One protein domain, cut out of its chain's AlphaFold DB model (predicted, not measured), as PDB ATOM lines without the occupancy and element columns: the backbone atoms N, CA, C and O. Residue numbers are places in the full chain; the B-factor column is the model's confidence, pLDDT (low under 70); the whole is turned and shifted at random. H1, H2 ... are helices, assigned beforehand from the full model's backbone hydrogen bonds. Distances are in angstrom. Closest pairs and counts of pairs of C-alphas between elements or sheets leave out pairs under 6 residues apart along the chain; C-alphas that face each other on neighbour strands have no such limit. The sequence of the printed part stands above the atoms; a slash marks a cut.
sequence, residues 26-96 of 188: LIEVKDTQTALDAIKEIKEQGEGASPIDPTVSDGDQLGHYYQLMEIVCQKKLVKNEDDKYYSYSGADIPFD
ATOM      1  N   LEU A  26      29.380 -56.134  91.761       87.81
ATOM      2  CA  LEU A  26      30.458 -55.701  90.867       87.81
ATOM      3  C   LEU A  26      31.576 -56.751  90.832       87.81
ATOM      4  O   LEU A  26      32.264 -56.966  91.832       87.81
ATOM      5  N   ILE A  27      31.775 -57.367  89.667       91.94
ATOM      6  CA  ILE A  27      32.779 -58.412  89.446       91.94
ATOM      7  C   ILE A  27      33.840 -57.880  88.484       91.94
ATOM      8  O   ILE A  27      33.559 -57.563  87.329       91.94
ATOM      9  N   GLU A  28      35.078 -57.773  88.964       93.31
ATOM     10  CA  GLU A  28      36.220 -57.410  88.127       93.31
ATOM     11  C   GLU A  28      36.678 -58.634  87.319       93.31
ATOM     12  O   GLU A  28      37.121 -59.632  87.888       93.31
ATOM     13  N   VAL A  29      36.579 -58.559  85.990       94.44
ATOM     14  CA  VAL A  29      36.921 -59.668  85.088       94.44
ATOM     15  C   VAL A  29      38.423 -59.676  84.805       94.44
ATOM     16  O   VAL A  29      38.940 -58.790  84.127       94.44
ATOM     17  N   LYS A  30      39.127 -60.691  85.312       96.62
ATOM     18  CA  LYS A  30      40.588 -60.866  85.163       96.62
ATOM     19  C   LYS A  30      40.973 -62.161  84.456       96.62
ATOM     20  O   LYS A  30      42.091 -62.284  83.962       96.62
ATOM     21  N   ASP A  31      40.064 -63.124  84.426       97.31
ATOM     22  CA  ASP A  31      40.267 -64.466  83.898       97.31
ATOM     23  C   ASP A  31      38.927 -65.102  83.493       97.31
ATOM     24  O   ASP A  31      37.852 -64.516  83.630       97.31
ATOM     25  N   THR A  32      38.987 -66.328  82.977       98.31
ATOM     26  CA  THR A  32      37.799 -67.074  82.555       98.31
ATOM     27  C   THR A  32      36.810 -67.307  83.696       98.31
ATOM     28  O   THR A  32      35.607 -67.300  83.454       98.31
ATOM     29  N   GLN A  33      37.280 -67.514  84.930       98.00
ATOM     30  CA  GLN A  33      36.390 -67.811  86.052       98.00
ATOM     31  C   GLN A  33      35.589 -66.568  86.447       98.00
ATOM     32  O   GLN A  33      34.366 -66.614  86.483       98.00
ATOM     33  N   THR A  34      36.267 -65.437  86.627       97.56
ATOM     34  CA  THR A  34      35.624 -64.146  86.919       97.56
ATOM     35  C   THR A  34      34.686 -63.690  85.795       97.56
ATOM     36  O   THR A  34      33.659 -63.069  86.065       97.56
ATOM     37  N   ALA A  35      34.965 -64.049  84.535       97.69
ATOM     38  CA  ALA A  35      34.036 -63.831  83.423       97.69
ATOM     39  C   ALA A  35      32.759 -64.687  83.536       97.69
ATOM     40  O   ALA A  35      31.659 -64.185  83.309       97.69
ATOM     41  N   LEU A  36      32.887 -65.971  83.895       97.69
ATOM     42  CA  LEU A  36      31.738 -66.851  84.135       97.69
ATOM     43  C   LEU A  36      30.892 -66.359  85.312       97.69
ATOM     44  O   LEU A  36      29.665 -66.379  85.225       97.69
ATOM     45  N   ASP A  37      31.538 -65.870  86.369       95.31
ATOM     46  CA  ASP A  37      30.859 -65.309  87.535       95.31
ATOM     47  C   ASP A  37      30.075 -64.036  87.160       95.31
ATOM     48  O   ASP A  37      28.916 -63.890  87.545       95.31
ATOM     49  N   ALA A  38      30.647 -63.156  86.328       94.94
ATOM     50  CA  ALA A  38      29.952 -61.971  85.813       94.94
ATOM     51  C   ALA A  38      28.738 -62.330  84.936       94.94
ATOM     52  O   ALA A  38      27.674 -61.723  85.056       94.94
ATOM     53  N   ILE A  39      28.860 -63.346  84.074       95.19
ATOM     54  CA  ILE A  39      27.737 -63.844  83.263       95.19
ATOM     55  C   ILE A  39      26.648 -64.450  84.153       95.19
ATOM     56  O   ILE A  39      25.459 -64.247  83.893       95.19
ATOM     57  N   LYS A  40      27.036 -65.185  85.201       93.12
ATOM     58  CA  LYS A  40      26.103 -65.749  86.177       93.12
ATOM     59  C   LYS A  40      25.291 -64.644  86.853       93.12
ATOM     60  O   LYS A  40      24.070 -64.749  86.854       93.12
ATOM     61  N   GLU A  41      25.935 -63.577  87.328       92.12
ATOM     62  CA  GLU A  41      25.247 -62.416  87.913       92.12
ATOM     63  C   GLU A  41      24.237 -61.800  86.929       92.12
ATOM     64  O   GLU A  41      23.078 -61.605  87.287       92.12
ATOM     65  N   ILE A  42      24.628 -61.562  85.666       92.31
ATOM     66  CA  ILE A  42      23.725 -61.006  84.635       92.31
ATOM     67  C   ILE A  42      22.490 -61.893  84.443       92.31
ATOM     68  O   ILE A  42      21.363 -61.395  84.392       92.31
ATOM     69  N   LYS A  43      22.700 -63.209  84.328       93.69
ATOM     70  CA  LYS A  43      21.610 -64.170  84.152       93.69
ATOM     71  C   LYS A  43      20.682 -64.169  85.362       93.69
ATOM     72  O   LYS A  43      19.468 -64.120  85.186       93.69
ATOM     73  N   GLU A  44      21.241 -64.235  86.566       92.12
ATOM     74  CA  GLU A  44      20.456 -64.302  87.797       92.12
ATOM     75  C   GLU A  44      19.625 -63.026  87.975       92.12
ATOM     76  O   GLU A  44      18.418 -63.128  88.168       92.12
ATOM     77  N   GLN A  45      20.200 -61.833  87.782       91.94
ATOM     78  CA  GLN A  45      19.444 -60.571  87.807       91.94
ATOM     79  C   GLN A  45      18.295 -60.545  86.787       91.94
ATOM     80  O   GLN A  45      17.213 -60.036  87.074       91.94
ATOM     81  N   GLY A  46      18.490 -61.121  85.598       92.69
ATOM     82  CA  GLY A  46      17.446 -61.205  84.576       92.69
ATOM     83  C   GLY A  46      16.323 -62.193  84.917       92.69
ATOM     84  O   GLY A  46      15.141 -61.849  84.847       92.69
ATOM     85  N   GLU A  47      16.694 -63.423  85.274       92.19
ATOM     86  CA  GLU A  47      15.819 -64.604  85.252       92.19
ATOM     87  C   GLU A  47      15.646 -65.293  86.618       92.19
ATOM     88  O   GLU A  47      14.934 -66.292  86.701       92.19
ATOM     89  N   GLY A  48      16.275 -64.792  87.681       91.50
ATOM     90  CA  GLY A  48      16.349 -65.446  88.991       91.50
ATOM     91  C   GLY A  48      17.468 -66.489  89.100       91.50
ATOM     92  O   GLY A  48      18.119 -66.857  88.120       91.50
ATOM     93  N   ALA A  49      17.694 -66.991  90.316       87.75
ATOM     94  CA  ALA A  49      18.739 -67.966  90.626       87.75
ATOM     95  C   ALA A  49      18.566 -69.304  89.882       87.75
ATOM     96  O   ALA A  49      19.546 -69.970  89.539       87.75
ATOM     97  N   SER A  50      17.326 -69.736  89.619       85.12
ATOM     98  CA  SER A  50      17.057 -70.961  88.854       85.12
ATOM     99  C   SER A  50      15.632 -70.997  88.275       85.12
ATOM    100  O   SER A  50      14.782 -70.216  88.695       85.12
ATOM    101  N   PRO A  51      15.290 -71.961  87.393       78.56
ATOM    102  CA  PRO A  51      13.917 -72.113  86.890       78.56
ATOM    103  C   PRO A  51      12.844 -72.325  87.972       78.56
ATOM    104  O   PRO A  51      11.660 -72.152  87.702       78.56
ATOM    105  N   ILE A  52      13.246 -72.742  89.176       84.56
ATOM    106  CA  ILE A  52      12.362 -72.946  90.334       84.56
ATOM    107  C   ILE A  52      12.635 -71.944  91.460       84.56
ATOM    108  O   ILE A  52      12.036 -72.049  92.528       84.56
ATOM    109  N   ASP A  53      13.560 -71.008  91.250       89.31
ATOM    110  CA  ASP A  53      13.905 -69.970  92.208       89.31
ATOM    111  C   ASP A  53      13.967 -68.613  91.491       89.31
ATOM    112  O   ASP A  53      14.976 -68.294  90.861       89.31
ATOM    113  N   PRO A  54      12.887 -67.817  91.567       91.19
ATOM    114  CA  PRO A  54      12.788 -66.525  90.913       91.19
ATOM    115  C   PRO A  54      13.605 -65.446  91.624       91.19
ATOM    116  O   PRO A  54      13.588 -64.293  91.189       91.19
ATOM    117  N   THR A  55      14.249 -65.776  92.746       89.94
ATOM    118  CA  THR A  55      14.910 -64.798  93.596       89.94
ATOM    119  C   THR A  55      16.372 -64.579  93.222       89.94
ATOM    120  O   THR A  55      16.994 -65.404  92.556       89.94
ATOM    121  N   VAL A  56      16.910 -63.440  93.644       86.31
ATOM    122  CA  VAL A  56      18.312 -63.028  93.530       86.31
ATOM    123  C   VAL A  56      18.771 -62.451  94.867       86.31
ATOM    124  O   VAL A  56      17.957 -62.244  95.774       86.31
ATOM    125  N   SER A  57      20.075 -62.194  95.003       82.31
ATOM    126  CA  SER A  57      20.660 -61.597  96.214       82.31
ATOM    127  C   SER A  57      20.262 -62.353  97.492       82.31
ATOM    128  O   SER A  57      19.743 -61.762  98.437       82.31
ATOM    129  N   ASP A  58      20.469 -63.672  97.490       78.69
ATOM    130  CA  ASP A  58      20.156 -64.580  98.605       78.69
ATOM    131  C   ASP A  58      18.670 -64.634  99.012       78.69
ATOM    132  O   ASP A  58      18.343 -64.942 100.159       78.69
ATOM    133  N   GLY A  59      17.753 -64.361  98.082       80.81
ATOM    134  CA  GLY A  59      16.311 -64.432  98.339       80.81
ATOM    135  C   GLY A  59      15.648 -63.089  98.644       80.81
ATOM    136  O   GLY A  59      14.432 -63.044  98.821       80.81
ATOM    137  N   ASP A  60      16.420 -62.000  98.694       82.69
ATOM    138  CA  ASP A  60      15.914 -60.673  99.062       82.69
ATOM    139  C   ASP A  60      15.127 -59.990  97.931       82.69
ATOM    140  O   ASP A  60      14.318 -59.093  98.184       82.69
ATOM    141  N   GLN A  61      15.390 -60.363  96.678       87.06
ATOM    142  CA  GLN A  61      14.842 -59.698  95.495       87.06
ATOM    143  C   GLN A  61      14.378 -60.715  94.459       87.06
ATOM    144  O   GLN A  61      14.797 -61.864  94.482       87.06
ATOM    145  N   LEU A  62      13.509 -60.289  93.545       91.69
ATOM    146  CA  LEU A  62      13.100 -61.077  92.385       91.69
ATOM    147  C   LEU A  62      13.950 -60.692  91.176       91.69
ATOM    148  O   LEU A  62      14.221 -59.507  90.987       91.69
ATOM    149  N   GLY A  63      14.279 -61.665  90.327       93.25
ATOM    150  CA  GLY A  63      14.824 -61.386  89.001       93.25
ATOM    151  C   GLY A  63      13.862 -60.526  88.173       93.25
ATOM    152  O   GLY A  63      12.638 -60.575  88.355       93.25
ATOM    153  N   HIS A  64      14.412 -59.740  87.248       94.00
ATOM    154  CA  HIS A  64      13.680 -58.725  86.487       94.00
ATOM    155  C   HIS A  64      12.447 -59.278  85.771       94.00
ATOM    156  O   HIS A  64      11.398 -58.632  85.779       94.00
ATOM    157  N   TYR A  65      12.531 -60.480  85.192       94.81
ATOM    158  CA  TYR A  65      11.385 -61.126  84.552       94.81
ATOM    159  C   TYR A  65      10.170 -61.195  85.490       94.81
ATOM    160  O   TYR A  65       9.074 -60.767  85.126       94.81
ATOM    161  N   TYR A  66      10.366 -61.663  86.724       94.56
ATOM    162  CA  TYR A  66       9.285 -61.821  87.694       94.56
ATOM    163  C   TYR A  66       8.781 -60.477  88.224       94.56
ATOM    164  O   TYR A  66       7.579 -60.320  88.415       94.56
ATOM    165  N   GLN A  67       9.660 -59.484  88.397       92.94
ATOM    166  CA  GLN A  67       9.258 -58.123  88.776       92.94
ATOM    167  C   GLN A  67       8.395 -57.444  87.702       92.94
ATOM    168  O   GLN A  67       7.431 -56.748  88.019       92.94
ATOM    169  N   LEU A  68       8.718 -57.640  86.423       95.06
ATOM    170  CA  LEU A  68       7.908 -57.116  85.322       95.06
ATOM    171  C   LEU A  68       6.579 -57.869  85.210       95.06
ATOM    172  O   LEU A  68       5.532 -57.252  85.019       95.06
ATOM    173  N   MET A  69       6.596 -59.188  85.395       95.50
ATOM    174  CA  MET A  69       5.378 -59.996  85.411       95.50
ATOM    175  C   MET A  69       4.449 -59.650  86.575       95.50
ATOM    176  O   MET A  69       3.236 -59.659  86.401       95.50
ATOM    177  N   GLU A  70       4.989 -59.273  87.731       95.56
ATOM    178  CA  GLU A  70       4.211 -58.724  88.842       95.56
ATOM    179  C   GLU A  70       3.370 -57.507  88.403       95.56
ATOM    180  O   GLU A  70       2.190 -57.415  88.747       95.56
ATOM    181  N   ILE A  71       3.942 -56.604  87.593       94.44
ATOM    182  CA  ILE A  71       3.230 -55.442  87.031       94.44
ATOM    183  C   ILE A  71       2.147 -55.897  86.045       94.44
ATOM    184  O   ILE A  71       1.014 -55.421  86.123       94.44
ATOM    185  N   VAL A  72       2.468 -56.835  85.147       94.50
ATOM    186  CA  VAL A  72       1.529 -57.373  84.144       94.50
ATOM    187  C   VAL A  72       0.335 -58.063  84.807       94.50
ATOM    188  O   VAL A  72      -0.810 -57.831  84.425       94.50
ATOM    189  N   CYS A  73       0.591 -58.893  85.818       95.19
ATOM    190  CA  CYS A  73      -0.437 -59.604  86.571       95.19
ATOM    191  C   CYS A  73      -1.134 -58.723  87.616       95.19
ATOM    192  O   CYS A  73      -2.134 -59.155  88.185       95.19
ATOM    193  N   GLN A  74      -0.605 -57.525  87.893       96.06
ATOM    194  CA  GLN A  74      -1.047 -56.617  88.960       96.06
ATOM    195  C   GLN A  74      -1.094 -57.282  90.345       96.06
ATOM    196  O   GLN A  74      -1.867 -56.893  91.222       96.06
ATOM    197  N   LYS A  75      -0.249 -58.291  90.551       96.69
ATOM    198  CA  LYS A  75      -0.231 -59.153  91.733       96.69
ATOM    199  C   LYS A  75       1.204 -59.484  92.098       96.69
ATOM    200  O   LYS A  75       2.005 -59.812  91.227       96.69
ATOM    201  N   LYS A  76       1.510 -59.450  93.394       95.56
ATOM    202  CA  LYS A  76       2.794 -59.907  93.926       95.56
ATOM    203  C   LYS A  76       2.975 -61.409  93.727       95.56
ATOM    204  O   LYS A  76       2.023 -62.180  93.877       95.56
ATOM    205  N   LEU A  77       4.200 -61.811  93.407       93.81
ATOM    206  CA  LEU A  77       4.585 -63.209  93.319       93.81
ATOM    207  C   LEU A  77       4.695 -63.785  94.733       93.81
ATOM    208  O   LEU A  77       5.357 -63.217  95.599       93.81
ATOM    209  N   VAL A  78       4.051 -64.921  94.968       92.06
ATOM    210  CA  VAL A  78       4.114 -65.647  96.238       92.06
ATOM    211  C   VAL A  78       4.562 -67.074  95.998       92.06
ATOM    212  O   VAL A  78       4.252 -67.684  94.974       92.06
ATOM    213  N   LYS A  79       5.316 -67.603  96.957       88.38
ATOM    214  CA  LYS A  79       5.679 -69.013  96.995       88.38
ATOM    215  C   LYS A  79       4.500 -69.794  97.562       88.38
ATOM    216  O   LYS A  79       3.994 -69.430  98.620       88.38
ATOM    217  N   ASN A  80       4.067 -70.840  96.871       84.00
ATOM    218  CA  ASN A  80       3.016 -71.707  97.387       84.00
ATOM    219  C   ASN A  80       3.585 -72.552  98.545       84.00
ATOM    220  O   ASN A  80       4.738 -72.980  98.497       84.00
ATOM    221  N   GLU A  81       2.799 -72.764  99.602       74.62
ATOM    222  CA  GLU A  81       3.240 -73.554 100.765       74.62
ATOM    223  C   GLU A  81       3.267 -75.059 100.457       74.62
ATOM    224  O   GLU A  81       4.154 -75.770 100.931       74.62
ATOM    225  N   ASP A  82       2.335 -75.520  99.617       71.19
ATOM    226  CA  ASP A  82       2.139 -76.940  99.306       71.19
ATOM    227  C   ASP A  82       3.081 -77.455  98.209       71.19
ATOM    228  O   ASP A  82       3.561 -78.587  98.276       71.19
ATOM    229  N   ASP A  83       3.416 -76.603  97.238       63.00
ATOM    230  CA  ASP A  83       4.276 -76.960  96.117       63.00
ATOM    231  C   ASP A  83       5.446 -75.984  96.008       63.00
ATOM    232  O   ASP A  83       5.299 -74.787  96.234       63.00
ATOM    233  N   LYS A  84       6.620 -76.456  95.572       67.38
ATOM    234  CA  LYS A  84       7.826 -75.626  95.348       67.38
ATOM    235  C   LYS A  84       7.678 -74.596  94.204       67.38
ATOM    236  O   LYS A  84       8.683 -74.140  93.668       67.38
ATOM    237  N   TYR A  85       6.453 -74.265  93.805       82.31
ATOM    238  CA  TYR A  85       6.114 -73.364  92.713       82.31
ATOM    239  C   TYR A  85       5.684 -71.989  93.227       82.31
ATOM    240  O   TYR A  85       5.268 -71.816  94.373       82.31
ATOM    241  N   TYR A  86       5.775 -71.008  92.336       89.25
ATOM    242  CA  TYR A  86       5.380 -69.631  92.588       89.25
ATOM    243  C   TYR A  86       4.110 -69.297  91.807       89.25
ATOM    244  O   TYR A  86       3.893 -69.808  90.707       89.25
ATOM    245  N   SER A  87       3.275 -68.424  92.362       92.12
ATOM    246  CA  SER A  87       2.068 -67.932  91.704       92.12
ATOM    247  C   SER A  87       1.897 -66.427  91.905       92.12
ATOM    248  O   SER A  87       2.261 -65.877  92.943       92.12
ATOM    249  N   TYR A  88       1.316 -65.737  90.921       94.25
ATOM    250  CA  TYR A  88       0.962 -64.314  91.026       94.25
ATOM    251  C   TYR A  88      -0.389 -64.152  91.735       94.25
ATOM    252  O   TYR A  88      -1.364 -63.678  91.159       94.25
ATOM    253  N   SER A  89      -0.464 -64.623  92.979       94.25
ATOM    254  CA  SER A  89      -1.682 -64.619  93.802       94.25
ATOM    255  C   SER A  89      -1.557 -63.763  95.068       94.25
ATOM    256  O   SER A  89      -2.476 -63.728  95.885       94.25
ATOM    257  N   GLY A  90      -0.437 -63.051  95.224       94.56
ATOM    258  CA  GLY A  90      -0.166 -62.197  96.372       94.56
ATOM    259  C   GLY A  90      -0.959 -60.890  96.393       94.56
ATOM    260  O   GLY A  90      -2.009 -60.732  95.768       94.56
ATOM    261  N   ALA A  91      -0.428 -59.924  97.144       96.75
ATOM    262  CA  ALA A  91      -1.018 -58.595  97.274       96.75
ATOM    263  C   ALA A  91      -1.153 -57.884  95.917       96.75
ATOM    264  O   ALA A  91      -0.318 -58.059  95.029       96.75
ATOM    265  N   ASP A  92      -2.183 -57.050  95.782       97.06
ATOM    266  CA  ASP A  92      -2.365 -56.205  94.604       97.06
ATOM    267  C   ASP A  92      -1.219 -55.204  94.447       97.06
ATOM    268  O   ASP A  92      -0.752 -54.602  95.421       97.06
ATOM    269  N   ILE A  93      -0.803 -54.987  93.201       94.94
ATOM    270  CA  ILE A  93       0.126 -53.917  92.847       94.94
ATOM    271  C   ILE A  93      -0.690 -52.728  92.347       94.94
ATOM    272  O   ILE A  93      -1.346 -52.833  91.309       94.94
ATOM    273  N   PRO A  94      -0.681 -51.590  93.062       91.75
ATOM    274  CA  PRO A  94      -1.485 -50.443  92.674       91.75
ATOM    275  C   PRO A  94      -0.969 -49.844  91.363       91.75
ATOM    276  O   PRO A  94       0.203 -49.484  91.252       91.75
ATOM    277  N   PHE A  95      -1.865 -49.682  90.391       90.06
ATOM    278  CA  PHE A  95      -1.582 -49.037  89.114       90.06
ATOM    279  C   PHE A  95      -2.714 -48.070  88.749       90.06
ATOM    280  O   PHE A  95      -3.865 -48.473  88.596       90.06
ATOM    281  N   ASP A  96      -2.382 -46.784  88.616       91.88
ATOM    282  CA  ASP A  96      -3.301 -45.755  88.125       91.88
ATOM    283  C   ASP A  96      -2.988 -45.447  86.661       91.88
ATOM    284  O   ASP A  96      -2.100 -44.647  86.354       91.88
TER     285      ASP A  96
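AT A GLANCE: This is residues 26 to 96 of the 188 residues of the protein "Ferritin-like domain-containing protein" of Amphimedon queenslandica (UniProt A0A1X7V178). Little of this model is regular structure: two helices, H1 then H2, stand nearly in line, end to end, and make the long axis. Looped residues 48 to 63 fold at their joint, and residues 74 to 96 run crosswise to the row at the H2 end, with the loop of residues 78 to 87 reaching out to one side, level with the later part of H2, and the tail, residues 92 to 96, reaching to the other side. The printed part has 71 residues, 26 of them in named elements, all helix, with no named strand. It is loose, with a radius of gyration of the C-alphas of 14.7 A, and flat, spanning 44 by 33 by 16 A.

IN THESE COORDINATES: H1, residues 32 to 47, begins at C-alpha 32 (37.799, -67.074, 82.555) and is 22.3 A long. H2, residues 64 to 73, is 14.1 A long and ends at C-alpha 73 (-0.437, -59.604, 86.571).

HOW THE PARTS SIT: H1 touches H2 with residues 45 to 47 alone; the closest C-alphas, of Gly 46 and His 64, are 4.9 A apart. They run the same way at a shallow tilt of 5 degrees. Every O i to N i+4 pair in H1 is within hydrogen-bond range, and 5 of 6 in H2. Residues 55 to 56 pair antiparallel with 61 to 62, and 78 to 79 with 86 to 87.

THE WHOLE: The C-alphas farthest apart, of Asp 31 and Asp 96, are 47.6 A apart. The printed part has no cut; the link from H1 to H2 is long. Residues 83 to 84 have pLDDT under 70.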